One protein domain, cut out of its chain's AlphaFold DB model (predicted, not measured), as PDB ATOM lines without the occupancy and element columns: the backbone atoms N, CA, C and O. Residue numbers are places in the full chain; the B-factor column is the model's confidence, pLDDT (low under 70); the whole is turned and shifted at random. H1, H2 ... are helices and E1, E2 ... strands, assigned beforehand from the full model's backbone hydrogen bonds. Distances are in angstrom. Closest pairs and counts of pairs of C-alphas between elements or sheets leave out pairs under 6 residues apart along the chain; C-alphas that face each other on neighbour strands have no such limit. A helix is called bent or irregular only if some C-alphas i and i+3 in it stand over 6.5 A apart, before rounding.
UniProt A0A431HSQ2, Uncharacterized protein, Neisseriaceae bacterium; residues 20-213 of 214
ATOM      1  N   PHE A  20     -14.599 -22.154  -4.662       97.69
ATOM      2  CA  PHE A  20     -14.021 -22.818  -5.824       97.69
ATOM      3  C   PHE A  20     -14.609 -24.215  -5.983       97.69
ATOM      4  O   PHE A  20     -14.920 -24.856  -4.984       97.69
ATOM      5  N   ALA A  21     -14.730 -24.716  -7.206       96.62
ATOM      6  CA  ALA A  21     -15.084 -26.111  -7.439       96.62
ATOM      7  C   ALA A  21     -14.430 -26.640  -8.710       96.62
ATOM      8  O   ALA A  21     -14.376 -25.955  -9.727       96.62
ATOM      9  N   LEU A  22     -13.960 -27.881  -8.672       95.56
ATOM     10  CA  LEU A  22     -13.510 -28.564  -9.881       95.56
ATOM     11  C   LEU A  22     -14.709 -28.986 -10.737       95.56
ATOM     12  O   LEU A  22     -15.831 -29.112 -10.239       95.56
ATOM     13  N   GLN A  23     -14.470 -29.216 -12.031       94.06
ATOM     14  CA  GLN A  23     -15.473 -29.876 -12.861       94.06
ATOM     15  C   GLN A  23     -15.682 -31.305 -12.329       94.06
ATOM     16  O   GLN A  23     -14.697 -32.039 -12.235       94.06
ATOM     17  N   PRO A  24     -16.915 -31.696 -11.957       92.19
ATOM     18  CA  PRO A  24     -17.176 -33.041 -11.458       92.19
ATOM     19  C   PRO A  24     -17.012 -34.067 -12.584       92.19
ATOM     20  O   PRO A  24     -17.177 -33.736 -13.767       92.19
ATOM     21  N   SER A  25     -16.732 -35.316 -12.214       90.31
ATOM     22  CA  SER A  25     -16.843 -36.443 -13.143       90.31
ATOM     23  C   SER A  25     -18.310 -36.666 -13.534       90.31
ATOM     24  O   SER A  25     -19.226 -36.156 -12.883       90.31
ATOM     25  N   GLU A  26     -18.560 -37.438 -14.595       88.81
ATOM     26  CA  GLU A  26     -19.929 -37.808 -14.971       88.81
ATOM     27  C   GLU A  26     -20.652 -38.460 -13.777       88.81
ATOM     28  O   GLU A  26     -20.176 -39.449 -13.222       88.81
ATOM     29  N   ASN A  27     -21.818 -37.916 -13.408       86.44
ATOM     30  CA  ASN A  27     -22.666 -38.338 -12.279       86.44
ATOM     31  C   ASN A  27     -22.186 -37.948 -10.866       86.44
ATOM     32  O   ASN A  27     -22.829 -38.333  -9.887       86.44
ATOM     33  N   GLU A  28     -21.107 -37.175 -10.721       90.25
ATOM     34  CA  GLU A  28     -20.690 -36.642  -9.418       90.25
ATOM     35  C   GLU A  28     -21.324 -35.276  -9.127       90.25
ATOM     36  O   GLU A  28     -21.496 -34.430 -10.006       90.25
ATOM     37  N   GLN A  29     -21.641 -35.028  -7.854       90.56
ATOM     38  CA  GLN A  29     -22.082 -33.706  -7.417       90.56
ATOM     39  C   GLN A  29     -20.900 -32.742  -7.319       90.56
ATOM     40  O   GLN A  29     -19.804 -33.107  -6.895       90.56
ATOM     41  N   ILE A  30     -21.148 -31.475  -7.651       94.19
ATOM     42  CA  ILE A  30     -20.137 -30.423  -7.538       94.19
ATOM     43  C   ILE A  30     -19.804 -30.186  -6.068       94.19
ATOM     44  O   ILE A  30     -20.663 -29.806  -5.269       94.19
ATOM     45  N   HIS A  31     -18.531 -30.362  -5.732       94.38
ATOM     46  CA  HIS A  31     -18.003 -30.071  -4.411       94.38
ATOM     47  C   HIS A  31     -17.358 -28.685  -4.383       94.38
ATOM     48  O   HIS A  31     -16.445 -28.415  -5.163       94.38
ATOM     49  N   TRP A  32     -17.817 -27.829  -3.469       96.00
ATOM     50  CA  TRP A  32     -17.329 -26.459  -3.333       96.00
ATOM     51  C   TRP A  32     -16.417 -26.291  -2.127       96.00
ATOM     52  O   TRP A  32     -16.802 -26.550  -0.989       96.00
ATOM     53  N   ASP A  33     -15.227 -25.776  -2.391       95.62
ATOM     54  CA  ASP A  33     -14.191 -25.515  -1.413       95.62
ATOM     55  C   ASP A  33     -14.175 -24.031  -1.027       95.62
ATOM     56  O   ASP A  33     -13.892 -23.146  -1.841       95.62
ATOM     57  N   HIS A  34     -14.434 -23.752   0.253       95.06
ATOM     58  CA  HIS A  34     -14.181 -22.430   0.837       95.06
ATOM     59  C   HIS A  34     -12.704 -22.239   1.208       95.06
ATOM     60  O   HIS A  34     -12.195 -21.117   1.232       95.06
ATOM     61  N   CYS A  35     -12.001 -23.316   1.554       93.31
ATOM     62  CA  CYS A  35     -10.596 -23.238   1.926       93.31
ATOM     63  C   CYS A  35      -9.733 -23.251   0.662       93.31
ATOM     64  O   CYS A  35      -9.702 -24.232  -0.079       93.31
ATOM     65  N   ARG A  36      -9.014 -22.148   0.431       93.69
ATOM     66  CA  ARG A  36      -8.129 -21.970  -0.728       93.69
ATOM     67  C   ARG A  36      -7.037 -23.026  -0.781       93.69
ATOM     68  O   ARG A  36      -6.734 -23.536  -1.849       93.69
ATOM     69  N   GLU A  37      -6.458 -23.346   0.370       90.25
ATOM     70  CA  GLU A  37      -5.357 -24.293   0.496       90.25
ATOM     71  C   GLU A  37      -5.821 -25.719   0.161       90.25
ATOM     72  O   GLU A  37      -5.137 -26.429  -0.572       90.25
ATOM     73  N   GLN A  38      -7.029 -26.100   0.597       91.12
ATOM     74  CA  GLN A  38      -7.650 -27.371   0.211       91.12
ATOM     75  C   GLN A  38      -7.948 -27.420  -1.291       91.12
ATOM     76  O   GLN A  38      -7.630 -28.412  -1.945       91.12
ATOM     77  N   PHE A  39      -8.509 -26.347  -1.853       94.19
ATOM     78  CA  PHE A  39      -8.801 -26.283  -3.282       94.19
ATOM     79  C   PHE A  39      -7.530 -26.341  -4.146       94.19
ATOM     80  O   PHE A  39      -7.432 -27.155  -5.064       94.19
ATOM     81  N   ALA A  40      -6.527 -25.514  -3.835       92.06
ATOM     82  CA  ALA A  40      -5.284 -25.414  -4.599       92.06
ATOM     83  C   ALA A  40      -4.518 -26.745  -4.662       92.06
ATOM     84  O   ALA A  40      -3.815 -27.006  -5.640       92.06
ATOM     85  N   ALA A  41      -4.672 -27.593  -3.644       89.31
ATOM     86  CA  ALA A  41      -4.096 -28.928  -3.628       89.31
ATOM     87  C   ALA A  41      -4.821 -29.925  -4.542       89.31
ATOM     88  O   ALA A  41      -4.174 -30.742  -5.191       89.31
ATOM     89  N   LYS A  42      -6.153 -29.832  -4.654       90.69
ATOM     90  CA  LYS A  42      -6.941 -30.638  -5.605       90.69
ATOM     91  C   LYS A  42      -6.671 -30.231  -7.057       90.69
ATOM     92  O   LYS A  42      -6.901 -31.010  -7.980       90.69
ATOM     93  N   PHE A  43      -6.190 -29.007  -7.266       86.44
ATOM     94  CA  PHE A  43      -5.943 -28.443  -8.583       86.44
ATOM     95  C   PHE A  43      -4.655 -29.013  -9.208       86.44
ATOM     96  O   PHE A  43      -3.563 -28.478  -9.020       86.44
ATOM     97  N   THR A  44      -4.740 -30.148  -9.905       88.69
ATOM     98  CA  THR A  44      -3.579 -30.822 -10.526       88.69
ATOM     99  C   THR A  44      -3.275 -30.297 -11.936       88.69
ATOM    100  O   THR A  44      -4.084 -29.600 -12.538       88.69
ATOM    101  N   LYS A  45      -2.105 -30.649 -12.496       87.62
ATOM    102  CA  LYS A  45      -1.664 -30.203 -13.837       87.62
ATOM    103  C   LYS A  45      -2.557 -30.682 -14.988       87.62
ATOM    104  O   LYS A  45      -2.517 -30.098 -16.063       87.62
ATOM    105  N   ASN A  46      -3.343 -31.737 -14.769       89.69
ATOM    106  CA  ASN A  46      -4.245 -32.296 -15.780       89.69
ATOM    107  C   ASN A  46      -5.597 -31.570 -15.830       89.69
ATOM    108  O   ASN A  46      -6.410 -31.841 -16.709       89.69
ATOM    109  N   ILE A  47      -5.856 -30.679 -14.873       91.44
ATOM    110  CA  ILE A  47      -7.097 -29.922 -14.808       91.44
ATOM    111  C   ILE A  47      -6.944 -28.678 -15.674       91.44
ATOM    112  O   ILE A  47      -6.020 -27.890 -15.493       91.44
ATOM    113  N   THR A  48      -7.873 -28.495 -16.607       92.50
ATOM    114  CA  THR A  48      -7.880 -27.348 -17.524       92.50
ATOM    115  C   THR A  48      -8.470 -26.098 -16.886       92.50
ATOM    116  O   THR A  48      -8.091 -24.983 -17.229       92.50
ATOM    117  N   GLY A  49      -9.390 -26.263 -15.938       96.06
ATOM    118  CA  GLY A  49     -10.075 -25.146 -15.320       96.06
ATOM    119  C   GLY A  49     -10.930 -25.522 -14.125       96.06
ATOM    120  O   GLY A  49     -10.988 -26.680 -13.706       96.06
ATOM    121  N   PHE A  50     -11.594 -24.521 -13.564       97.38
ATOM    122  CA  PHE A  50     -12.466 -24.682 -12.410       97.38
ATOM    123  C   PHE A  50     -13.573 -23.631 -12.375       97.38
ATOM    124  O   PHE A  50     -13.533 -22.614 -13.067       97.38
ATOM    125  N   PHE A  51     -14.577 -23.885 -11.544       97.69
ATOM    126  CA  PHE A  51     -15.636 -22.945 -11.226       97.69
ATOM    127  C   PHE A  51     -15.239 -22.036 -10.064       97.69
ATOM    128  O   PHE A  51     -14.625 -22.482  -9.093       97.69
ATOM    129  N   PHE A  52     -15.650 -20.775 -10.147       98.25
ATOM    130  CA  PHE A  52     -15.471 -19.774  -9.101       98.25
ATOM    131  C   PHE A  52     -16.781 -19.015  -8.871       98.25
ATOM    132  O   PHE A  52     -17.422 -18.593  -9.841       98.25
ATOM    133  N   THR A  53     -17.195 -18.856  -7.611       98.19
ATOM    134  CA  THR A  53     -18.354 -18.023  -7.262       98.19
ATOM    135  C   THR A  53     -17.955 -16.570  -7.060       98.19
ATOM    136  O   THR A  53     -16.912 -16.272  -6.476       98.19
ATOM    137  N   TYR A  54     -18.797 -15.654  -7.527       98.00
ATOM    138  CA  TYR A  54     -18.523 -14.223  -7.480       98.00
ATOM    139  C   TYR A  54     -19.814 -13.399  -7.363       98.00
ATOM    140  O   TYR A  54     -20.864 -13.860  -7.824       98.00
ATOM    141  N   PRO A  55     -19.752 -12.161  -6.825       97.56
ATOM    142  CA  PRO A  55     -20.930 -11.309  -6.731       97.56
ATOM    143  C   PRO A  55     -21.511 -11.002  -8.109       97.56
ATOM    144  O   PRO A  55     -20.806 -10.962  -9.119       97.56
ATOM    145  N   LYS A  56     -22.812 -10.717  -8.168       96.06
ATOM    146  CA  LYS A  56     -23.455 -10.328  -9.425       96.06
ATOM    147  C   LYS A  56     -22.713  -9.144 -10.069       96.06
ATOM    148  O   LYS A  56     -22.253  -8.243  -9.376       96.06
ATOM    149  N   ASP A  57     -22.600  -9.178 -11.395       95.94
ATOM    150  CA  ASP A  57     -21.987  -8.127 -12.218       95.94
ATOM    151  C   ASP A  57     -20.460  -7.946 -12.033       95.94
ATOM    152  O   ASP A  57     -19.884  -7.055 -12.645       95.94
ATOM    153  N   LYS A  58     -19.771  -8.841 -11.301       97.81
ATOM    154  CA  LYS A  58     -18.298  -8.820 -11.126       97.81
ATOM    155  C   LYS A  58     -17.488  -9.632 -12.144       97.81
ATOM    156  O   LYS A  58     -16.275  -9.753 -12.008       97.81
ATOM    157  N   TYR A  59     -18.131 -10.180 -13.176       97.75
ATOM    158  CA  TYR A  59     -17.463 -11.026 -14.177       97.75
ATOM    159  C   TYR A  59     -16.305 -10.296 -14.882       97.75
ATOM    160  O   TYR A  59     -15.184 -10.798 -14.896       97.75
ATOM    161  N   GLU A  60     -16.577  -9.113 -15.441       98.12
ATOM    162  CA  GLU A  60     -15.599  -8.357 -16.242       98.12
ATOM    163  C   GLU A  60     -14.477  -7.783 -15.373       98.12
ATOM    164  O   GLU A  60     -13.327  -7.728 -15.811       98.12
ATOM    165  N   ASP A  61     -14.797  -7.419 -14.128       98.50
ATOM    166  CA  ASP A  61     -13.824  -6.966 -13.137       98.50
ATOM    167  C   ASP A  61     -12.813  -8.084 -12.831       98.50
ATOM    168  O   ASP A  61     -11.608  -7.888 -12.971       98.50
ATOM    169  N   ILE A  62     -13.280  -9.288 -12.488       98.44
ATOM    170  CA  ILE A  62     -12.399 -10.415 -12.140       98.44
ATOM    171  C   ILE A  62     -11.522 -10.829 -13.329       98.44
ATOM    172  O   ILE A  62     -10.316 -11.029 -13.160       98.44
ATOM    173  N   GLU A  63     -12.112 -10.937 -14.523       98.19
ATOM    174  CA  GLU A  63     -11.383 -11.250 -15.758       98.19
ATOM    175  C   GLU A  63     -10.292 -10.204 -16.031       98.19
ATOM    176  O   GLU A  63      -9.127 -10.546 -16.242       98.19
ATOM    177  N   SER A  64     -10.644  -8.918 -15.966       98.25
ATOM    178  CA  SER A  64      -9.704  -7.825 -16.224       98.25
ATOM    179  C   SER A  64      -8.594  -7.752 -15.180       98.25
ATOM    180  O   SER A  64      -7.433  -7.538 -15.533       98.25
ATOM    181  N   PHE A  65      -8.927  -7.982 -13.908       98.44
ATOM    182  CA  PHE A  65      -7.965  -8.026 -12.814       98.44
ATOM    183  C   PHE A  65      -6.914  -9.115 -13.036       98.44
ATOM    184  O   PHE A  65      -5.712  -8.829 -13.000       98.44
ATOM    185  N   LEU A  66      -7.341 -10.358 -13.303       98.12
ATOM    186  CA  LEU A  66      -6.394 -11.457 -13.488       98.12
ATOM    187  C   LEU A  66      -5.565 -11.267 -14.760       98.12
ATOM    188  O   LEU A  66      -4.348 -11.418 -14.707       98.12
ATOM    189  N   ASN A  67      -6.186 -10.845 -15.866       97.25
ATOM    190  CA  ASN A  67      -5.476 -10.563 -17.117       97.25
ATOM    191  C   ASN A  67      -4.416  -9.463 -16.945       97.25
ATOM    192  O   ASN A  67      -3.335  -9.533 -17.536       97.25
ATOM    193  N   LYS A  68      -4.697  -8.436 -16.130       97.00
ATOM    194  CA  LYS A  68      -3.720  -7.395 -15.783       97.00
ATOM    195  C   LYS A  68      -2.562  -7.979 -14.970       97.00
ATOM    196  O   LYS A  68      -1.407  -7.706 -15.291       97.00
ATOM    197  N   PHE A  69      -2.849  -8.825 -13.981       96.88
ATOM    198  CA  PHE A  69      -1.824  -9.497 -13.178       96.88
ATOM    199  C   PHE A  69      -0.937 -10.434 -14.023       96.88
ATOM    200  O   PHE A  69       0.289 -10.394 -13.921       96.88
ATOM    201  N   GLU A  70      -1.535 -11.243 -14.899       95.75
ATOM    202  CA  GLU A  70      -0.834 -12.150 -15.818       95.75
ATOM    203  C   GLU A  70       0.086 -11.394 -16.783       95.75
ATOM    204  O   GLU A  70       1.261 -11.743 -16.939       95.75
ATOM    205  N   ARG A  71      -0.415 -10.295 -17.364       94.00
ATOM    206  CA  ARG A  71       0.365  -9.415 -18.243       94.00
ATOM    207  C   ARG A  71       1.626  -8.889 -17.564       94.00
ATOM    208  O   ARG A  71       2.680  -8.882 -18.193       94.00
ATOM    209  N   ILE A  72       1.515  -8.490 -16.296       91.38
ATOM    210  CA  ILE A  72       2.648  -8.033 -15.484       91.38
ATOM    211  C   ILE A  72       3.648  -9.181 -15.260       91.38
ATOM    212  O   ILE A  72       4.848  -9.005 -15.445       91.38
ATOM    213  N   CYS A  73       3.172 -10.382 -14.922       88.88
ATOM    214  CA  CYS A  73       4.047 -11.474 -14.492       88.88
ATOM    215  C   CYS A  73       4.891 -12.088 -15.617       88.88
ATOM    216  O   CYS A  73       6.076 -12.371 -15.414       88.88
ATOM    217  N   HIS A  74       4.302 -12.345 -16.788       83.56
ATOM    218  CA  HIS A  74       4.951 -13.194 -17.794       83.56
ATOM    219  C   HIS A  74       5.045 -12.604 -19.206       83.56
ATOM    220  O   HIS A  74       5.483 -13.324 -20.098       83.56
ATOM    221  N   GLU A  75       4.689 -11.327 -19.414       77.94
ATOM    222  CA  GLU A  75       4.992 -10.543 -20.637       77.94
ATOM    223  C   GLU A  75       4.695 -11.260 -21.977       77.94
ATOM    224  O   GLU A  75       5.355 -11.032 -22.983       77.94
ATOM    225  N   GLY A  76       3.681 -12.130 -22.010       76.56
ATOM    226  CA  GLY A  76       3.272 -12.845 -23.228       76.56
ATOM    227  C   GLY A  76       3.931 -14.209 -23.483       76.56
ATOM    228  O   GLY A  76       3.592 -14.848 -24.471       76.56
ATOM    229  N   ASN A  77       4.783 -14.718 -22.584       83.75
ATOM    230  CA  ASN A  77       5.364 -16.070 -22.719       83.75
ATOM    231  C   ASN A  77       4.348 -17.212 -22.524       83.75
ATOM    232  O   ASN A  77       4.644 -18.369 -22.813       83.75
ATOM    233  N   TYR A  78       3.166 -16.895 -22.005       90.88
ATOM    234  CA  TYR A  78       2.084 -17.838 -21.757       90.88
ATOM    235  C   TYR A  78       0.786 -17.233 -22.279       90.88
ATOM    236  O   TYR A  78       0.607 -16.012 -22.255       90.88
ATOM    237  N   GLU A  79      -0.124 -18.091 -22.726       95.44
ATOM    238  CA  GLU A  79      -1.505 -17.697 -22.997       95.44
ATOM    239  C   GLU A  79      -2.173 -17.244 -21.696       95.44
ATOM    240  O   GLU A  79      -1.874 -17.783 -20.628       95.44
ATOM    241  N   PHE A  80      -3.060 -16.253 -21.772       96.75
ATOM    242  CA  PHE A  80      -3.830 -15.802 -20.613       96.75
ATOM    243  C   PHE A  80      -4.894 -16.822 -20.217       96.75
ATOM    244  O   PHE A  80      -5.331 -17.636 -21.036       96.75
ATOM    245  N   SER A  81      -5.319 -16.767 -18.956       97.12
ATOM    246  CA  SER A  81      -6.481 -17.536 -18.514       97.12
ATOM    247  C   SER A  81      -7.729 -17.087 -19.283       97.12
ATOM    248  O   SER A  81      -7.920 -15.903 -19.556       97.12
ATOM    249  N   LEU A  82      -8.597 -18.033 -19.638       97.50
ATOM    250  CA  LEU A  82      -9.841 -17.756 -20.352       97.50
ATOM    251  C   LEU A  82     -11.026 -17.844 -19.399       97.50
ATOM    252  O   LEU A  82     -11.138 -18.762 -18.587       97.50
ATOM    253  N   PHE A  83     -11.955 -16.908 -19.546       97.56
ATOM    254  CA  PHE A  83     -13.136 -16.812 -18.703       97.56
ATOM    255  C   PHE A  83     -14.386 -17.150 -19.510       97.56
ATOM    256  O   PHE A  83     -14.508 -16.854 -20.700       97.56
ATOM    257  N   SER A  84     -15.329 -17.839 -18.877       96.81
ATOM    258  CA  SER A  84     -16.607 -18.182 -19.494       96.81
ATOM    259  C   SER A  84     -17.739 -18.087 -18.485       96.81
ATOM    260  O   SER A  84     -17.650 -18.579 -17.360       96.81
ATOM    261  N   LYS A  85     -18.845 -17.468 -18.901       96.19
ATOM    262  CA  LYS A  85     -20.082 -17.442 -18.116       96.19
ATOM    263  C   LYS A  85     -20.695 -18.842 -18.068       96.19
ATOM    264  O   LYS A  85     -20.632 -19.595 -19.044       96.19
ATOM    265  N   THR A  86     -21.323 -19.178 -16.948       95.31
ATOM    266  CA  THR A  86     -22.138 -20.393 -16.831       95.31
ATOM    267  C   THR A  86     -23.626 -20.061 -16.968       95.31
ATOM    268  O   THR A  86     -24.015 -18.910 -17.166       95.31
ATOM    269  N   ASN A  87     -24.492 -21.068 -16.858       93.62
ATOM    270  CA  ASN A  87     -25.937 -20.858 -16.723       93.62
ATOM    271  C   ASN A  87     -26.353 -20.261 -15.363       93.62
ATOM    272  O   ASN A  87     -27.523 -19.921 -15.191       93.62
ATOM    273  N   LYS A  88     -25.435 -20.139 -14.395       93.62
ATOM    274  CA  LYS A  88     -25.656 -19.456 -13.116       93.62
ATOM    275  C   LYS A  88     -24.955 -18.095 -13.163       93.62
ATOM    276  O   LYS A  88     -23.776 -18.004 -13.487       93.62
ATOM    277  N   THR A  89     -25.672 -17.023 -12.835       94.69
ATOM    278  CA  THR A  89     -25.193 -15.636 -13.013       94.69
ATOM    279  C   THR A  89     -24.041 -15.233 -12.092       94.69
ATOM    280  O   THR A  89     -23.407 -14.212 -12.338       94.69
ATOM    281  N   ASN A  90     -23.806 -16.000 -11.029       96.44
ATOM    282  CA  ASN A  90     -22.783 -15.786 -10.005       96.44
ATOM    283  C   ASN A  90     -21.726 -16.904  -9.991       96.44
ATOM    284  O   ASN A  90     -21.047 -17.105  -8.986       96.44
ATOM    285  N   VAL A  91     -21.619 -17.671 -11.082       97.19
ATOM    286  CA  VAL A  91     -20.594 -18.707 -11.255       97.19
ATOM    287  C   VAL A  91     -19.944 -18.562 -12.618       97.19
ATOM    288  O   VAL A  91     -20.629 -18.521 -13.645       97.19
ATOM    289  N   LEU A  92     -18.617 -18.491 -12.627       97.12
ATOM    290  CA  LEU A  92     -17.820 -18.423 -13.844       97.12
ATOM    291  C   LEU A  92     -16.915 -19.647 -13.926       97.12
ATOM    292  O   LEU A  92     -16.546 -20.237 -12.911       97.12
ATOM    293  N   TRP A  93     -16.612 -20.044 -15.153       97.69
ATOM    294  CA  TRP A  93     -15.602 -21.037 -15.471       97.69
ATOM    295  C   TRP A  93     -14.307 -20.308 -15.826       97.69
ATOM    296  O   TRP A  93     -14.334 -19.397 -16.656       97.69
ATOM    297  N   ILE A  94     -13.204 -20.721 -15.210       97.94
ATOM    298  CA  ILE A  94     -11.857 -20.232 -15.507       97.94
ATOM    299  C   ILE A  94     -11.082 -21.389 -16.108       97.94
ATOM    300  O   ILE A  94     -10.809 -22.363 -15.411       97.94
ATOM    301  N   GLU A  95     -10.728 -21.287 -17.381       97.62
ATOM    302  CA  GLU A  95      -9.693 -22.121 -17.980       97.62
ATOM    303  C   GLU A  95      -8.347 -21.462 -17.701       97.62
ATOM    304  O   GLU A  95      -8.086 -20.335 -18.115       97.62
ATOM    305  N   VAL A  96      -7.525 -22.128 -16.906       96.56
ATOM    306  CA  VAL A  96      -6.379 -21.492 -16.265       96.56
ATOM    307  C   VAL A  96      -5.157 -21.578 -17.166       96.56
ATOM    308  O   VAL A  96      -4.838 -22.644 -17.689       96.56
ATOM    309  N   SER A  97      -4.427 -20.469 -17.289       96.19
ATOM    310  CA  SER A  97      -3.146 -20.448 -17.994       96.19
ATOM    311  C   SER A  97      -2.187 -21.516 -17.460       96.19
ATOM    312  O   SER A  97      -2.039 -21.697 -16.245       96.19
ATOM    313  N   LYS A  98      -1.436 -22.155 -18.368       94.69
ATOM    314  CA  LYS A  98      -0.345 -23.082 -18.014       94.69
ATOM    315  C   LYS A  98       0.641 -22.461 -17.023       94.69
ATOM    316  O   LYS A  98       1.122 -23.167 -16.141       94.69
ATOM    317  N   PHE A  99       0.846 -21.140 -17.097       94.81
ATOM    318  CA  PHE A  99       1.667 -20.392 -16.149       94.81
ATOM    319  C   PHE A  99       1.308 -20.709 -14.693       94.81
ATOM    320  O   PHE A  99       2.195 -20.963 -13.878       94.81
ATOM    321  N   TRP A 100       0.019 -20.730 -14.348       95.94
ATOM    322  CA  TRP A 100      -0.416 -20.986 -12.976       95.94
ATOM    323  C   TRP A 100      -0.322 -22.461 -12.587       95.94
ATOM    324  O   TRP A 100      -0.108 -22.761 -11.414       95.94
ATOM    325  N   LEU A 101      -0.459 -23.373 -13.554       93.75
ATOM    326  CA  LEU A 101      -0.442 -24.823 -13.340       93.75
ATOM    327  C   LEU A 101       0.961 -25.385 -13.060       93.75
ATOM    328  O   LEU A 101       1.083 -26.466 -12.477       93.75
ATOM    329  N   ASP A 102       2.015 -24.663 -13.441       91.56
ATOM    330  CA  ASP A 102       3.400 -25.147 -13.382       91.56
ATOM    331  C   ASP A 102       3.870 -25.548 -11.977       91.56
ATOM    332  O   ASP A 102       4.601 -26.535 -11.835       91.56
ATOM    333  N   CYS A 103       3.458 -24.817 -10.934       90.94
ATOM    334  CA  CYS A 103       3.850 -25.113  -9.556       90.94
ATOM    335  C   CYS A 103       2.739 -24.844  -8.530       90.94
ATOM    336  O   CYS A 103       1.845 -24.019  -8.723       90.94
ATOM    337  N   SER A 104       2.811 -25.539  -7.394       91.88
ATOM    338  CA  SER A 104       1.827 -25.441  -6.308       91.88
ATOM    339  C   SER A 104       1.708 -24.039  -5.708       91.88
ATOM    340  O   SER A 104       0.596 -23.600  -5.417       91.88
ATOM    341  N   MET A 105       2.815 -23.301  -5.596       94.81
ATOM    342  CA  MET A 105       2.791 -21.928  -5.081       94.81
ATOM    343  C   MET A 105       2.024 -20.970  -5.989       94.81
ATOM    344  O   MET A 105       1.255 -20.153  -5.488       94.81
ATOM    345  N   ARG A 106       2.155 -21.103  -7.313       95.44
ATOM    346  CA  ARG A 106       1.387 -20.296  -8.269       95.44
ATOM    347  C   ARG A 106      -0.103 -20.591  -8.180       95.44
ATOM    348  O   ARG A 106      -0.894 -19.659  -8.097       95.44
ATOM    349  N   LYS A 107      -0.484 -21.868  -8.100       95.12
ATOM    350  CA  LYS A 107      -1.881 -22.269  -7.871       95.12
ATOM    351  C   LYS A 107      -2.432 -21.674  -6.577       95.12
ATOM    352  O   LYS A 107      -3.533 -21.135  -6.565       95.12
ATOM    353  N   SER A 108      -1.654 -21.721  -5.493       95.69
ATOM    354  CA  SER A 108      -2.044 -21.114  -4.219       95.69
ATOM    355  C   SER A 108      -2.232 -19.598  -4.348       95.69
ATOM    356  O   SER A 108      -3.274 -19.086  -3.935       95.69
ATOM    357  N   LEU A 109      -1.298 -18.890  -4.990       97.25
ATOM    358  CA  LEU A 109      -1.417 -17.454  -5.239       97.25
ATOM    359  C   LEU A 109      -2.639 -17.116  -6.103       97.25
ATOM    360  O   LEU A 109      -3.384 -16.207  -5.750       97.25
ATOM    361  N   LEU A 110      -2.905 -17.875  -7.168       97.69
ATOM    362  CA  LEU A 110      -4.064 -17.675  -8.043       97.69
ATOM    363  C   LEU A 110      -5.377 -17.638  -7.247       97.69
ATOM    364  O   LEU A 110      -6.196 -16.743  -7.439       97.69
ATOM    365  N   THR A 111      -5.566 -18.562  -6.301       97.38
ATOM    366  CA  THR A 111      -6.782 -18.579  -5.465       97.38
ATOM    367  C   THR A 111      -6.916 -17.350  -4.564       97.38
ATOM    368  O   THR A 111      -8.029 -16.940  -4.229       97.38
ATOM    369  N   ILE A 112      -5.797 -16.749  -4.154       97.56
ATOM    370  CA  ILE A 112      -5.795 -15.499  -3.394       97.56
ATOM    371  C   ILE A 112      -6.171 -14.342  -4.325       97.56
ATOM    372  O   ILE A 112      -7.084 -13.582  -4.009       97.56
ATOM    373  N   LEU A 113      -5.533 -14.266  -5.494       98.19
ATOM    374  CA  LEU A 113      -5.755 -13.212  -6.484       98.19
ATOM    375  C   LEU A 113      -7.195 -13.181  -6.994       98.19
ATOM    376  O   LEU A 113      -7.765 -12.106  -7.120       98.19
ATOM    377  N   LEU A 114      -7.822 -14.335  -7.222       98.19
ATOM    378  CA  LEU A 114      -9.225 -14.387  -7.648       98.19
ATOM    379  C   LEU A 114     -10.179 -13.773  -6.620       98.19
ATOM    380  O   LEU A 114     -11.151 -13.124  -6.996       98.19
ATOM    381  N   ARG A 115      -9.886 -13.918  -5.322       97.69
ATOM    382  CA  ARG A 115     -10.659 -13.242  -4.272       97.69
ATOM    383  C   ARG A 115     -10.383 -11.744  -4.224       97.69
ATOM    384  O   ARG A 115     -11.320 -10.987  -4.010       97.69
ATOM    385  N   CYS A 116      -9.149 -11.311  -4.472       97.94
ATOM    386  CA  CYS A 116      -8.843  -9.886  -4.637       97.94
ATOM    387  C   CYS A 116      -9.575  -9.289  -5.849       97.94
ATOM    388  O   CYS A 116     -10.104  -8.185  -5.763       97.94
ATOM    389  N   GLY A 117      -9.699 -10.049  -6.941       98.06
ATOM    390  CA  GLY A 117     -10.420  -9.641  -8.148       98.06
ATOM    391  C   GLY A 117     -11.897  -9.311  -7.913       98.06
ATOM    392  O   GLY A 117     -12.450  -8.495  -8.640       98.06
ATOM    393  N   ILE A 118     -12.530  -9.857  -6.865       98.12
ATOM    394  CA  ILE A 118     -13.900  -9.480  -6.466       98.12
ATOM    395  C   ILE A 118     -13.987  -7.986  -6.091       98.12
ATOM    396  O   ILE A 118     -15.010  -7.342  -6.332       98.12
ATOM    397  N   ASN A 119     -12.912  -7.433  -5.524       98.06
ATOM    398  CA  ASN A 119     -12.831  -6.049  -5.055       98.06
ATOM    399  C   ASN A 119     -12.373  -5.064  -6.141       98.06
ATOM    400  O   ASN A 119     -12.406  -3.850  -5.923       98.06
ATOM    401  N   TYR A 120     -11.950  -5.573  -7.298       98.50
ATOM    402  CA  TYR A 120     -11.565  -4.746  -8.430       98.50
ATOM    403  C   TYR A 120     -12.794  -4.108  -9.083       98.50
ATOM    404  O   TYR A 120     -13.875  -4.698  -9.119       98.50
ATOM    405  N   ASP A 121     -12.625  -2.885  -9.563       98.31
ATOM    406  CA  ASP A 121     -13.580  -2.122 -10.352       98.31
ATOM    407  C   ASP A 121     -12.850  -1.621 -11.598       98.31
ATOM    408  O   ASP A 121     -12.002  -0.721 -11.542       98.31
ATOM    409  N   LEU A 122     -13.194  -2.221 -12.737       98.12
ATOM    410  CA  LEU A 122     -12.589  -1.922 -14.028       98.12
ATOM    411  C   LEU A 122     -12.777  -0.456 -14.447       98.12
ATOM    412  O   LEU A 122     -11.947   0.081 -15.177       98.12
ATOM    413  N   LYS A 123     -13.846   0.218 -14.005       98.12
ATOM    414  CA  LYS A 123     -14.162   1.585 -14.453       98.12
ATOM    415  C   LYS A 123     -13.205   2.622 -13.883       98.12
ATOM    416  O   LYS A 123     -12.942   3.623 -14.543       98.12
ATOM    417  N   ILE A 124     -12.726   2.394 -12.663       98.12
ATOM    418  CA  ILE A 124     -11.779   3.279 -11.971       98.12
ATOM    419  C   ILE A 124     -10.361   2.697 -11.909       98.12
ATOM    420  O   ILE A 124      -9.464   3.355 -11.394       98.12
ATOM    421  N   ASP A 125     -10.164   1.481 -12.427       97.25
ATOM    422  CA  ASP A 125      -8.900   0.741 -12.435       97.25
ATOM    423  C   ASP A 125      -8.184   0.734 -11.070       97.25
ATOM    424  O   ASP A 125      -6.983   0.996 -10.957       97.25
ATOM    425  N   ASN A 126      -8.917   0.394 -10.007       97.88
ATOM    426  CA  ASN A 126      -8.408   0.368  -8.629       97.88
ATOM    427  C   ASN A 126      -7.526  -0.867  -8.329       97.88
ATOM    428  O   ASN A 126      -7.620  -1.470  -7.263       97.88
ATOM    429  N   PHE A 127      -6.671  -1.275  -9.269       97.75
ATOM    430  CA  PHE A 127      -5.926  -2.540  -9.216       97.75
ATOM    431  C   PHE A 127      -5.086  -2.697  -7.941       97.75
ATOM    432  O   PHE A 127      -5.130  -3.744  -7.296       97.75
ATOM    433  N   GLU A 128      -4.345  -1.654  -7.556       96.50
ATOM    434  CA  GLU A 128      -3.517  -1.676  -6.345       96.50
ATOM    435  C   GLU A 128      -4.373  -1.741  -5.074       96.50
ATOM    436  O   GLU A 128      -4.055  -2.500  -4.158       96.50
ATOM    437  N   GLU A 129      -5.497  -1.016  -5.037       97.19
ATOM    438  CA  GLU A 129      -6.427  -1.057  -3.907       97.19
ATOM    439  C   GLU A 129      -7.061  -2.444  -3.764       97.19
ATOM    440  O   GLU A 129      -7.080  -3.023  -2.678       97.19
ATOM    441  N   ALA A 130      -7.536  -3.016  -4.872       97.38
ATOM    442  CA  ALA A 130      -8.129  -4.346  -4.902       97.38
ATOM    443  C   ALA A 130      -7.157  -5.420  -4.390       97.38
ATOM    444  O   ALA A 130      -7.597  -6.407  -3.803       97.38
ATOM    445  N   LEU A 131      -5.847  -5.211  -4.556       96.25
ATOM    446  CA  LEU A 131      -4.808  -6.134  -4.116       96.25
ATOM    447  C   LEU A 131      -4.354  -5.880  -2.664       96.25
ATOM    448  O   LEU A 131      -4.257  -6.827  -1.884       96.25
ATOM    449  N   PHE A 132      -4.095  -4.630  -2.270       96.12
ATOM    450  CA  PHE A 132      -3.388  -4.312  -1.019       96.12
ATOM    451  C   PHE A 132      -4.179  -3.490   0.007       96.12
ATOM    452  O   PHE A 132      -3.716  -3.384   1.145       96.12
ATOM    453  N   ASP A 133      -5.340  -2.928  -0.342       96.19
ATOM    454  CA  ASP A 133      -6.098  -2.067   0.575       96.19
ATOM    455  C   ASP A 133      -6.584  -2.852   1.804       96.19
ATOM    456  O   ASP A 133      -7.012  -4.009   1.723       96.19
ATOM    457  N   GLU A 134      -6.498  -2.211   2.968       94.62
ATOM    458  CA  GLU A 134      -6.850  -2.786   4.259       94.62
ATOM    459  C   GLU A 134      -8.356  -2.916   4.478       94.62
ATOM    460  O   GLU A 134      -8.774  -3.723   5.314       94.62
ATOM    461  N   LYS A 135      -9.166  -2.156   3.727       96.06
ATOM    462  CA  LYS A 135     -10.631  -2.177   3.829       96.06
ATOM    463  C   LYS A 135     -11.235  -3.522   3.419       96.06
ATOM    464  O   LYS A 135     -12.330  -3.863   3.866       96.06
ATOM    465  N   TYR A 136     -10.518  -4.302   2.611       94.38
ATOM    466  CA  TYR A 136     -10.966  -5.598   2.113       94.38
ATOM    467  C   TYR A 136     -10.434  -6.742   2.979       94.38
ATOM    468  O   TYR A 136      -9.226  -6.948   3.122       94.38
ATOM    469  N   LYS A 137     -11.341  -7.540   3.549       90.12
ATOM    470  CA  LYS A 137     -10.972  -8.655   4.440       90.12
ATOM    471  C   LYS A 137     -10.270  -9.783   3.683       90.12
ATOM    472  O   LYS A 137      -9.420 -10.480   4.238       90.12
ATOM    473  N   GLU A 138     -10.602  -9.944   2.409       86.19
ATOM    474  CA  GLU A 138     -10.045 -10.932   1.487       86.19
ATOM    475  C   GLU A 138      -8.540 -10.710   1.272       86.19
ATOM    476  O   GLU A 138      -7.792 -11.678   1.101       86.19
ATOM    477  N   ASN A 139      -8.089  -9.455   1.399       90.44
ATOM    478  CA  ASN A 139      -6.713  -9.020   1.164       90.44
ATOM    479  C   ASN A 139      -5.773  -9.286   2.344       90.44
ATOM    480  O   ASN A 139      -4.572  -9.045   2.230       90.44
ATOM    481  N   LEU A 140      -6.265  -9.821   3.471       94.12
ATOM    482  CA  LEU A 140      -5.425 -10.106   4.643       94.12
ATOM    483  C   LEU A 140      -4.189 -10.948   4.283       94.12
ATOM    484  O   LEU A 140      -3.098 -10.694   4.784       94.12
ATOM    485  N   TYR A 141      -4.356 -11.935   3.400       93.44
ATOM    486  CA  TYR A 141      -3.275 -12.832   2.981       93.44
ATOM    487  C   TYR A 141      -2.261 -12.087   2.115       93.44
ATOM    488  O   TYR A 141      -1.063 -12.205   2.342       93.44
ATOM    489  N   VAL A 142      -2.752 -11.275   1.178       94.94
ATOM    490  CA  VAL A 142      -1.916 -10.475   0.283       94.94
ATOM    491  C   VAL A 142      -1.088  -9.462   1.058       94.94
ATOM    492  O   VAL A 142       0.120  -9.389   0.860       94.94
ATOM    493  N   ARG A 143      -1.707  -8.739   1.997       94.31
ATOM    494  CA  ARG A 143      -1.028  -7.769   2.867       94.31
ATOM    495  C   ARG A 143       0.105  -8.405   3.663       94.31
ATOM    496  O   ARG A 143       1.202  -7.865   3.727       94.31
ATOM    497  N   GLN A 144      -0.158  -9.580   4.226       96.06
ATOM    498  CA  GLN A 144       0.809 -10.348   5.008       96.06
ATOM    499  C   GLN A 144       1.977 -10.899   4.180       96.06
ATOM    500  O   GLN A 144       2.994 -11.281   4.752       96.06
ATOM    501  N   THR A 145       1.847 -10.931   2.854       97.06
ATOM    502  CA  THR A 145       2.883 -11.395   1.924       97.06
ATOM    503  C   THR A 145       3.177 -10.362   0.832       97.06
ATOM    504  O   THR A 145       3.495 -10.739  -0.299       97.06
ATOM    505  N   LYS A 146       3.023  -9.063   1.132       96.38
ATOM    506  CA  LYS A 146       3.089  -7.980   0.132       96.38
ATOM    507  C   LYS A 146       4.388  -8.023  -0.671       96.38
ATOM    508  O   LYS A 146       4.338  -8.054  -1.898       96.38
ATOM    509  N   ASN A 147       5.530  -8.125   0.010       96.19
ATOM    510  CA  ASN A 147       6.849  -8.154  -0.629       96.19
ATOM    511  C   ASN A 147       7.007  -9.355  -1.572       96.19
ATOM    512  O   ASN A 147       7.554  -9.216  -2.663       96.19
ATOM    513  N   ALA A 148       6.465 -10.521  -1.205       97.31
ATOM    514  CA  ALA A 148       6.504 -11.697  -2.066       97.31
ATOM    515  C   ALA A 148       5.644 -11.535  -3.324       97.31
ATOM    516  O   ALA A 148       6.062 -11.946  -4.403       97.31
ATOM    517  N   ILE A 149       4.470 -10.908  -3.208       97.12
ATOM    518  CA  ILE A 149       3.582 -10.658  -4.351       97.12
ATOM    519  C   ILE A 149       4.187  -9.618  -5.292       97.12
ATOM    520  O   ILE A 149       4.216  -9.850  -6.496       97.12
ATOM    521  N   LEU A 150       4.736  -8.522  -4.760       95.62
ATOM    522  CA  LEU A 150       5.449  -7.530  -5.568       95.62
ATOM    523  C   LEU A 150       6.638  -8.169  -6.290       95.62
ATOM    524  O   LEU A 150       6.761  -8.049  -7.505       95.62
ATOM    525  N   ARG A 151       7.465  -8.936  -5.571       94.19
ATOM    526  CA  ARG A 151       8.577  -9.685  -6.164       94.19
ATOM    527  C   ARG A 151       8.100 -10.632  -7.270       94.19
ATOM    528  O   ARG A 151       8.716 -10.682  -8.330       94.19
ATOM    529  N   PHE A 152       6.998 -11.345  -7.058       95.56
ATOM    530  CA  PHE A 152       6.401 -12.207  -8.076       95.56
ATOM    531  C   PHE A 152       5.965 -11.410  -9.315       95.56
ATOM    532  O   PHE A 152       6.294 -11.798 -10.434       95.56
ATOM    533  N   MET A 153       5.310 -10.259  -9.129       93.94
ATOM    534  CA  MET A 153       4.918  -9.350 -10.213       93.94
ATOM    535  C   MET A 153       6.122  -8.819 -11.007       93.94
ATOM    536  O   MET A 153       6.015  -8.638 -12.214       93.94
ATOM    537  N   PHE A 154       7.293  -8.659 -10.382       90.38
ATOM    538  CA  PHE A 154       8.546  -8.312 -11.070       90.38
ATOM    539  C   PHE A 154       9.197  -9.481 -11.839       90.38
ATOM    540  O   PHE A 154      10.350  -9.392 -12.255       90.38
ATOM    541  N   GLY A 155       8.487 -10.595 -12.043       90.31
ATOM    542  CA  GLY A 155       8.946 -11.713 -12.871       90.31
ATOM    543  C   GLY A 155       9.716 -12.804 -12.120       90.31
ATOM    544  O   GLY A 155      10.190 -13.759 -12.743       90.31
ATOM    545  N   PHE A 156       9.804 -12.727 -10.788       93.62
ATOM    546  CA  PHE A 156      10.410 -13.758  -9.934       93.62
ATOM    547  C   PHE A 156       9.405 -14.877  -9.644       93.62
ATOM    548  O   PHE A 156       9.044 -15.163  -8.505       93.62
ATOM    549  N   CYS A 157       8.904 -15.487 -10.714       94.56
ATOM    550  CA  CYS A 157       7.756 -16.385 -10.661       94.56
ATOM    551  C   CYS A 157       8.132 -17.850 -10.395       94.56
ATOM    552  O   CYS A 157       7.242 -18.703 -10.327       94.56
ATOM    553  N   LYS A 158       9.423 -18.202 -10.333       94.31
ATOM    554  CA  LYS A 158       9.868 -19.579 -10.084       94.31
ATOM    555  C   LYS A 158      10.103 -19.779  -8.592       94.31
ATOM    556  O   LYS A 158      10.942 -19.117  -7.990       94.31
ATOM    557  N   PHE A 159       9.367 -20.731  -8.029       95.38
ATOM    558  CA  PHE A 159       9.519 -21.155  -6.645       95.38
ATOM    559  C   PHE A 159      10.574 -22.260  -6.524       95.38
ATOM    560  O   PHE A 159      10.573 -23.200  -7.318       95.38
ATOM    561  N   THR A 160      11.453 -22.147  -5.534       95.00
ATOM    562  CA  THR A 160      12.564 -23.083  -5.248       95.00
ATOM    563  C   THR A 160      12.529 -23.616  -3.816       95.00
ATOM    564  O   THR A 160      13.515 -24.171  -3.327       95.00
ATOM    565  N   GLY A 161      11.421 -23.409  -3.101       91.75
ATOM    566  CA  GLY A 161      11.255 -23.963  -1.767       91.75
ATOM    567  C   GLY A 161      11.010 -25.471  -1.760       91.75
ATOM    568  O   GLY A 161      10.986 -26.098  -2.822       91.75
ATOM    569  N   PRO A 162      10.863 -26.068  -0.563       87.62
ATOM    570  CA  PRO A 162      10.542 -27.481  -0.440       87.62
ATOM    571  C   PRO A 162       9.284 -27.779  -1.250       87.62
ATOM    572  O   PRO A 162       8.294 -27.047  -1.172       87.62
ATOM    573  N   GLU A 163       9.334 -28.843  -2.051       77.62
ATOM    574  CA  GLU A 163       8.127 -29.305  -2.711       77.62
ATOM    575  C   GLU A 163       7.099 -29.647  -1.639       77.62
ATOM    576  O   GLU A 163       7.398 -30.286  -0.626       77.62
ATOM    577  N   LEU A 164       5.872 -29.195  -1.875       73.00
ATOM    578  CA  LEU A 164       4.726 -29.712  -1.161       73.00
ATOM    579  C   LEU A 164       4.575 -31.164  -1.592       73.00
ATOM    580  O   LEU A 164       3.929 -31.433  -2.600       73.00
ATOM    581  N   GLU A 165       5.253 -32.078  -0.902       63.66
ATOM    582  CA  GLU A 165       5.119 -33.495  -1.197       63.66
ATOM    583  C   GLU A 165       3.630 -33.857  -1.098       63.66
ATOM    584  O   GLU A 165       3.034 -33.757  -0.024       63.66
ATOM    585  N   ASP A 166       3.048 -34.354  -2.194       59.62
ATOM    586  CA  ASP A 166       1.690 -34.927  -2.257       59.62
ATOM    587  C   ASP A 166       1.510 -36.151  -1.320       59.62
ATOM    588  O   ASP A 166       0.485 -36.833  -1.330       59.62
ATOM    589  N   LYS A 167       2.519 -36.472  -0.502       50.97
ATOM    590  CA  LYS A 167       2.620 -37.683   0.318       50.97
ATOM    591  C   LYS A 167       1.776 -37.653   1.587       50.97
ATOM    592  O   LYS A 167       1.652 -38.686   2.245       50.97
ATOM    593  N   PHE A 168       1.165 -36.527   1.944       49.91
ATOM    594  CA  PHE A 168       0.274 -36.484   3.098       49.91
ATOM    595  C   PHE A 168      -1.173 -36.720   2.662       49.91
ATOM    596  O   PHE A 168      -1.900 -35.790   2.338       49.91
ATOM    597  N   GLN A 169      -1.620 -37.980   2.755       52.94
ATOM    598  CA  GLN A 169      -3.039 -38.385   2.731       52.94
ATOM    599  C   GLN A 169      -3.849 -37.828   3.925       52.94
ATOM    600  O   GLN A 169      -4.906 -38.353   4.279       52.94
ATOM    601  N   THR A 170      -3.359 -36.797   4.611       59.47
ATOM    602  CA  THR A 170      -4.116 -36.147   5.670       59.47
ATOM    603  C   THR A 170      -5.073 -35.155   5.018       59.47
ATOM    604  O   THR A 170      -4.712 -34.387   4.132       59.47
ATOM    605  N   SER A 171      -6.326 -35.149   5.465       60.69
ATOM    606  CA  SER A 171      -7.403 -34.305   4.930       60.69
ATOM    607  C   SER A 171      -7.188 -32.791   5.118       60.69
ATOM    608  O   SER A 171      -8.060 -31.990   4.779       60.69
ATOM    609  N   VAL A 172      -6.046 -32.369   5.673       68.94
ATOM    610  CA  VAL A 172      -5.788 -30.987   6.080       68.94
ATOM    611  C   VAL A 172      -4.474 -30.495   5.486       68.94
ATOM    612  O   VAL A 172      -3.426 -30.499   6.131       68.94
ATOM    613  N   ILE A 173      -4.549 -30.015   4.250       68.75
ATOM    614  CA  ILE A 173      -3.432 -29.348   3.586       68.75
ATOM    615  C   ILE A 173      -3.402 -27.899   4.073       68.75
ATOM    616  O   ILE A 173      -4.308 -27.120   3.790       68.75
ATOM    617  N   LYS A 174      -2.387 -27.561   4.878       71.25
ATOM    618  CA  LYS A 174      -2.236 -26.225   5.491       71.25
ATOM    619  C   LYS A 174      -1.157 -25.363   4.850       71.25
ATOM    620  O   LYS A 174      -1.010 -24.207   5.235       71.25
ATOM    621  N   HIS A 175      -0.363 -25.915   3.939       86.44
ATOM    622  CA  HIS A 175       0.796 -25.213   3.414       86.44
ATOM    623  C   HIS A 175       0.505 -24.667   2.011       86.44
ATOM    624  O   HIS A 175       0.068 -25.388   1.119       86.44
ATOM    625  N   GLY A 176       0.724 -23.367   1.847       92.44
ATOM    626  CA  GLY A 176       0.431 -22.586   0.649       92.44
ATOM    627  C   GLY A 176       1.138 -21.233   0.719       92.44
ATOM    628  O   GLY A 176       1.933 -20.998   1.628       92.44
ATOM    629  N   TRP A 177       0.807 -20.323  -0.197       95.69
ATOM    630  CA  TRP A 177       1.502 -19.045  -0.381       95.69
ATOM    631  C   TRP A 177       1.706 -18.262   0.920       95.69
ATOM    632  O   TRP A 177       2.825 -17.885   1.259       95.69
ATOM    633  N   LYS A 178       0.632 -18.051   1.691       95.06
ATOM    634  CA  LYS A 178       0.730 -17.330   2.964       95.06
ATOM    635  C   LYS A 178       1.674 -18.023   3.939       95.06
ATOM    636  O   LYS A 178       2.462 -17.349   4.581       95.06
ATOM    637  N   GLN A 179       1.576 -19.342   4.078       94.31
ATOM    638  CA  GLN A 179       2.402 -20.075   5.035       94.31
ATOM    639  C   GLN A 179       3.892 -19.989   4.683       94.31
ATOM    640  O   GLN A 179       4.717 -19.955   5.590       94.31
ATOM    641  N   GLU A 180       4.214 -19.945   3.390       95.38
ATOM    642  CA  GLU A 180       5.591 -19.869   2.902       95.38
ATOM    643  C   GLU A 180       6.185 -18.459   3.024       95.38
ATOM    644  O   GLU A 180       7.351 -18.312   3.371       95.38
ATOM    645  N   PHE A 181       5.391 -17.416   2.759       96.62
ATOM    646  CA  PHE A 181       5.900 -16.044   2.638       96.62
ATOM    647  C   PHE A 181       5.504 -15.104   3.781       96.62
ATOM    648  O   PHE A 181       5.883 -13.933   3.770       96.62
ATOM    649  N   PHE A 182       4.729 -15.560   4.764       96.00
ATOM    650  CA  PHE A 182       4.390 -14.736   5.921       96.00
ATOM    651  C   PHE A 182       5.605 -14.558   6.836       96.00
ATOM    652  O   PHE A 182       6.164 -15.542   7.312       96.00
ATOM    653  N   ASN A 183       5.976 -13.302   7.111       94.75
ATOM    654  CA  ASN A 183       7.139 -12.934   7.932       94.75
ATOM    655  C   ASN A 183       8.465 -13.572   7.473       94.75
ATOM    656  O   ASN A 183       9.375 -13.751   8.282       94.75
ATOM    657  N   ILE A 184       8.573 -13.925   6.191       96.06
ATOM    658  CA  ILE A 184       9.835 -14.367   5.599       96.06
ATOM    659  C   ILE A 184      10.797 -13.173   5.527       96.06
ATOM    660  O   ILE A 184      10.375 -12.063   5.203       96.06
ATOM    661  N   ASP A 185      12.076 -13.380   5.832       96.31
ATOM    662  CA  ASP A 185      13.085 -12.340   5.630       96.31
ATOM    663  C   ASP A 185      13.444 -12.183   4.143       96.31
ATOM    664  O   ASP A 185      13.256 -13.094   3.329       96.31
ATOM    665  N   ASP A 186      13.991 -11.023   3.781       93.88
ATOM    666  CA  ASP A 186      14.289 -10.689   2.386       93.88
ATOM    667  C   ASP A 186      15.319 -11.626   1.748       93.88
ATOM    668  O   ASP A 186      15.258 -11.886   0.543       93.88
ATOM    669  N   PHE A 187      16.264 -12.159   2.529       94.56
ATOM    670  CA  PHE A 187      17.261 -13.097   2.019       94.56
ATOM    671  C   PHE A 187      16.597 -14.419   1.622       94.56
ATOM    672  O   PHE A 187      16.788 -14.899   0.499       94.56
ATOM    673  N   LEU A 188      15.764 -14.988   2.494       95.75
ATOM    674  CA  LEU A 188      14.984 -16.179   2.171       95.75
ATOM    675  C   LEU A 188      14.001 -15.914   1.031       95.75
ATOM    676  O   LEU A 188      13.926 -16.724   0.108       95.75
ATOM    677  N   LEU A 189      13.314 -14.770   1.020       95.62
ATOM    678  CA  LEU A 189      12.408 -14.395  -0.065       95.62
ATOM    679  C   LEU A 189      13.120 -14.379  -1.425       95.62
ATOM    680  O   LEU A 189      12.620 -14.952  -2.398       95.62
ATOM    681  N   LYS A 190      14.307 -13.760  -1.489       93.88
ATOM    682  CA  LYS A 190      15.127 -13.699  -2.706       93.88
ATOM    683  C   LYS A 190      15.536 -15.085  -3.198       93.88
ATOM    684  O   LYS A 190      15.523 -15.317  -4.406       93.88
ATOM    685  N   ASN A 191      15.837 -15.993  -2.274       94.56
ATOM    686  CA  ASN A 191      16.217 -17.368  -2.585       94.56
ATOM    687  C   ASN A 191      15.029 -18.261  -2.954       94.56
ATOM    688  O   ASN A 191      15.224 -19.205  -3.715       94.56
ATOM    689  N   ARG A 192      13.826 -17.984  -2.429       95.75
ATOM    690  CA  ARG A 192      12.591 -18.749  -2.679       95.75
ATOM    691  C   ARG A 192      11.890 -18.373  -3.978       95.75
ATOM    692  O   ARG A 192      11.284 -19.245  -4.597       95.75
ATOM    693  N   LEU A 193      11.937 -17.099  -4.362       95.50
ATOM    694  CA  LEU A 193      11.356 -16.578  -5.598       95.50
ATOM    695  C   LEU A 193      12.469 -16.075  -6.510       95.50
ATOM    696  O   LEU A 193      13.043 -15.002  -6.289       95.50
ATOM    697  N   ILE A 194      12.754 -16.862  -7.543       93.69
ATOM    698  CA  ILE A 194      13.799 -16.597  -8.532       93.69
ATOM    699  C   ILE A 194      13.167 -16.299  -9.902       93.69
ATOM    700  O   ILE A 194      12.018 -16.689 -10.154       93.69
ATOM    701  N   PRO A 195      13.876 -15.599 -10.804       90.81
ATOM    702  CA  PRO A 195      13.356 -15.334 -12.137       90.81
ATOM    703  C   PRO A 195      13.167 -16.622 -12.943       90.81
ATOM    704  O   PRO A 195      13.866 -17.623 -12.748       90.81
ATOM    705  N   LEU A 196      12.219 -16.584 -13.880       85.12
ATOM    706  CA  LEU A 196      12.163 -17.560 -14.969       85.12
ATOM    707  C   LEU A 196      13.450 -17.464 -15.804       85.12
ATOM    708  O   LEU A 196      13.994 -16.371 -15.948       85.12
ATOM    709  N   VAL A 197      13.936 -18.591 -16.338       78.00
ATOM    710  CA  VAL A 197      15.216 -18.666 -17.078       78.00
ATOM    711  C   VAL A 197      15.268 -17.610 -18.186       78.00
ATOM    712  O   VAL A 197      16.219 -16.840 -18.252       78.00
ATOM    713  N   ASP A 198      14.179 -17.469 -18.939       70.88
ATOM    714  CA  ASP A 198      14.073 -16.540 -20.071       70.88
ATOM    715  C   ASP A 198      14.052 -15.055 -19.660       70.88
ATOM    716  O   ASP A 198      14.259 -14.176 -20.490       70.88
ATOM    717  N   LYS A 199      13.811 -14.747 -18.377       66.81
ATOM    718  CA  LYS A 199      13.826 -13.372 -17.849       66.81
ATOM    719  C   LYS A 199      15.150 -12.986 -17.190       66.81
ATOM    720  O   LYS A 199      15.302 -11.826 -16.817       66.81
ATOM    721  N   GLN A 200      16.109 -13.905 -17.044       68.38
ATOM    722  CA  GLN A 200      17.376 -13.600 -16.365       68.38
ATOM    723  C   GLN A 200      18.161 -12.487 -17.070       68.38
ATOM    724  O   GLN A 200      18.664 -11.596 -16.396       68.38
ATOM    725  N   GLU A 201      18.200 -12.483 -18.404       65.75
ATOM    726  CA  GLU A 201      18.911 -11.454 -19.176       65.75
ATOM    727  C   GLU A 201      18.207 -10.090 -19.129       65.75
ATOM    728  O   GLU A 201      18.858  -9.061 -18.957       65.75
ATOM    729  N   SER A 202      16.871 -10.067 -19.215       65.81
ATOM    730  CA  SER A 202      16.081  -8.830 -19.102       65.81
ATOM    731  C   SER A 202      16.243  -8.190 -17.718       65.81
ATOM    732  O   SER A 202      16.538  -7.002 -17.600       65.81
ATOM    733  N   ILE A 203      16.165  -9.004 -16.659       67.31
ATOM    734  CA  ILE A 203      16.326  -8.543 -15.275       67.31
ATOM    735  C   ILE A 203      17.769  -8.116 -14.989       67.31
ATOM    736  O   ILE A 203      17.962  -7.144 -14.270       67.31
ATOM    737  N   ALA A 204      18.776  -8.788 -15.558       62.09
ATOM    738  CA  ALA A 204      20.177  -8.393 -15.400       62.09
ATOM    739  C   ALA A 204      20.482  -7.019 -16.024       62.09
ATOM    740  O   ALA A 204      21.344  -6.297 -15.527       62.09
ATOM    741  N   ASN A 205      19.763  -6.649 -17.088       58.69
ATOM    742  CA  ASN A 205      19.919  -5.361 -17.769       58.69
ATOM    743  C   ASN A 205      19.111  -4.232 -17.118       58.69
ATOM    744  O   ASN A 205      19.474  -3.058 -17.230       58.69
ATOM    745  N   CYS A 206      18.032  -4.559 -16.412       56.88
ATOM    746  CA  CYS A 206      17.388  -3.612 -15.524       56.88
ATOM    747  C   CYS A 206      18.259  -3.460 -14.273       56.88
ATOM    748  O   CYS A 206      18.205  -4.276 -13.358       56.88
ATOM    749  N   VAL A 207      19.064  -2.394 -14.229       48.47
ATOM    750  CA  VAL A 207      19.776  -1.943 -13.025       48.47
ATOM    751  C   VAL A 207      18.733  -1.547 -11.975       48.47
ATOM    752  O   VAL A 207      18.403  -0.378 -11.791       48.47
ATOM    753  N   PHE A 208      18.126  -2.535 -11.325       54.19
ATOM    754  CA  PHE A 208      17.191  -2.311 -10.242       54.19
ATOM    755  C   PHE A 208      18.011  -1.962  -9.011       54.19
ATOM    756  O   PHE A 208      18.595  -2.831  -8.369       54.19
ATOM    757  N   ASN A 209      18.062  -0.665  -8.724       53.50
ATOM    758  CA  ASN A 209      18.610  -0.109  -7.498       53.50
ATOM    759  C   ASN A 209      18.057  -0.896  -6.295       53.50
ATOM    760  O   ASN A 209      16.850  -1.150  -6.247       53.50
ATOM    761  N   ASP A 210      18.909  -1.270  -5.333       58.44
ATOM    762  CA  ASP A 210      18.523  -2.079  -4.162       58.44
ATOM    763  C   ASP A 210      17.300  -1.501  -3.406       58.44
ATOM    764  O   ASP A 210      16.550  -2.231  -2.765       58.44
ATOM    765  N   SER A 211      17.036  -0.200  -3.569       54.50
ATOM    766  CA  SER A 211      15.890   0.532  -3.024       54.50
ATOM    767  C   SER A 211      14.514   0.152  -3.587       54.50
ATOM    768  O   SER A 211      13.516   0.545  -3.003       54.50
ATOM    769  N   LEU A 212      14.422  -0.547  -4.723       50.25
ATOM    770  CA  LEU A 212      13.146  -1.104  -5.212       50.25
ATOM    771  C   LEU A 212      12.826  -2.471  -4.579       50.25
ATOM    772  O   LEU A 212      11.752  -3.021  -4.816       50.25
ATOM    773  N   TRP A 213      13.755  -3.018  -3.787       53.88
ATOM    774  CA  TRP A 213      13.643  -4.325  -3.139       53.88
ATOM    775  C   TRP A 213      13.414  -4.249  -1.622       53.88
ATOM    776  O   TRP A 213      13.371  -5.313  -1.002       53.88
TER     777      TRP A 213
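AT A GLANCE: This is residues 20 to 213 of the 214 residues of an uncharacterized protein of Neisseriaceae bacterium (UniProt A0A431HSQ2). A small twisted sheet of four strands makes one end of the domain, and H4 runs through the middle, with H1, H2, H5, H6 and H8 packed round it as a cluster of crossed helices. H9 and H10 make the other end, where residues 204 to 211 stick out. The 194 printed residues hold ten named helices and four named strands, in the order E1 H1 E2 H2 E3 E4 H3 H4 H5 H6 H7 H8 H9 H10; the class is mixed, helices and strands. The sheet's order is E1, E2, E4, E3, antiparallel throughout. The whole is compact, with a radius of gyration of the C-alphas of 16.8 A and spans of 54 by 45 by 32 A.

HOW THE PARTS SIT: Start at edge strand E1, residues 20 to 22. Its antiparallel neighbour is E2, residues 49 to 53, at 147 degrees, with N 21 and O 51 at 2.9 A, within hydrogen-bond range. E2 in turn has E4, residues 91 to 95, as antiparallel neighbour at 156 degrees; look at N 52 and O 92, 3.0 A. E3, residues 82 to 85, forms a hairpin with E4, antiparallel at 155 degrees, N 93 and O 84 being 2.8 A apart. H1, residues 36 to 42, is on the sheet; its closest C-alpha pair with E1 is Phe 20 and Phe 39, 6.8 A. H2, residues 59 to 74, is on the sheet at a height over the sheet of 9.3 A, over E4 and along the strands, at 21 degrees to E4 on the local plane. H1 and H2 with the sheet make two layers, helices on one face of a sheet. E2, H2 and E3 form a split strand-helix-strand unit, two strands running the same way with E4 between them, and its crossover is right-handed. Next find the hub, H4, residues 104 to 117, which touches six helices and only grazes the sheet with residues 111 to 115. It touches H1 at a steep tilt of 46 degrees, opposite ways, closest at the C-alphas of Ala 40 and Ser 108, 5.4 A. Residues 113 to 117 of H4 touch residues 61 to 66 of H2 at a steep tilt of 42 degrees, opposite ways, closest at C-alphas 62 and 117, 4.5 A. H3, residues 98 to 101, touches H4 only at the corner, closest at C-alphas 100 and 106, 5.1 A. With residues 113 to 117 H4 touches H5, residues 127 to 132 (closest C-alphas 116 and 131, 5.5 A). With residues 112 to 116 it touches H6, residues 137 to 144, closest at C-alphas 115 and 138, 6.2 A. With residues 105 to 109 it touches H8, residues 177 to 181, closest at C-alphas 108 and 177, 5.6 A. H7, residues 146 to 153, touches residues 69 to 73 of H2, about perpendicular at 76 degrees, closest at C-alphas 73 and 153, 4.9 A. H9, residues 186 to 192, is close to H7 but not clearly touching, with C-alphas 148 and 189 closest at 6.8 A. H10, residues 197 to 205, touches no helix. Every O i to N i+4 pair is within hydrogen-bond range in H1, H2, H5, H7, H8 and H9, against 9 of 10 in H4, 2 of 4 in H6 and 3 of 5 in H10; H3 is too short for one.

IN THESE COORDINATES: Find C-alpha 20 at (-14.021, -22.818, -5.824), where E1 begins. H2 runs 22.8 A from first to last C-alpha, and H4 runs 20.1 A from C-alpha 104 at (1.827, -25.441, -6.308). E2 spans 13.6 A, E4 13.3 A and H10 14.1 A, ending at C-alpha 205, (19.919, -5.361, -17.769). H6 and H10 are irregular: C-alphas 138 and 141 are 7.2 A apart, and C-alphas 198 and 201 are 7.1 A apart.

THE WHOLE: The C-alphas of Asn 27 and Asn 209, the two farthest apart, lie 56.5 A from each other. The printed part has no cut. The links E1 to H1 and H7 to H8 are long, 13 and 23 residues. The mean pLDDT of the printed part is 89.6; residues 165 to 173 and 199 to 213 are under 70.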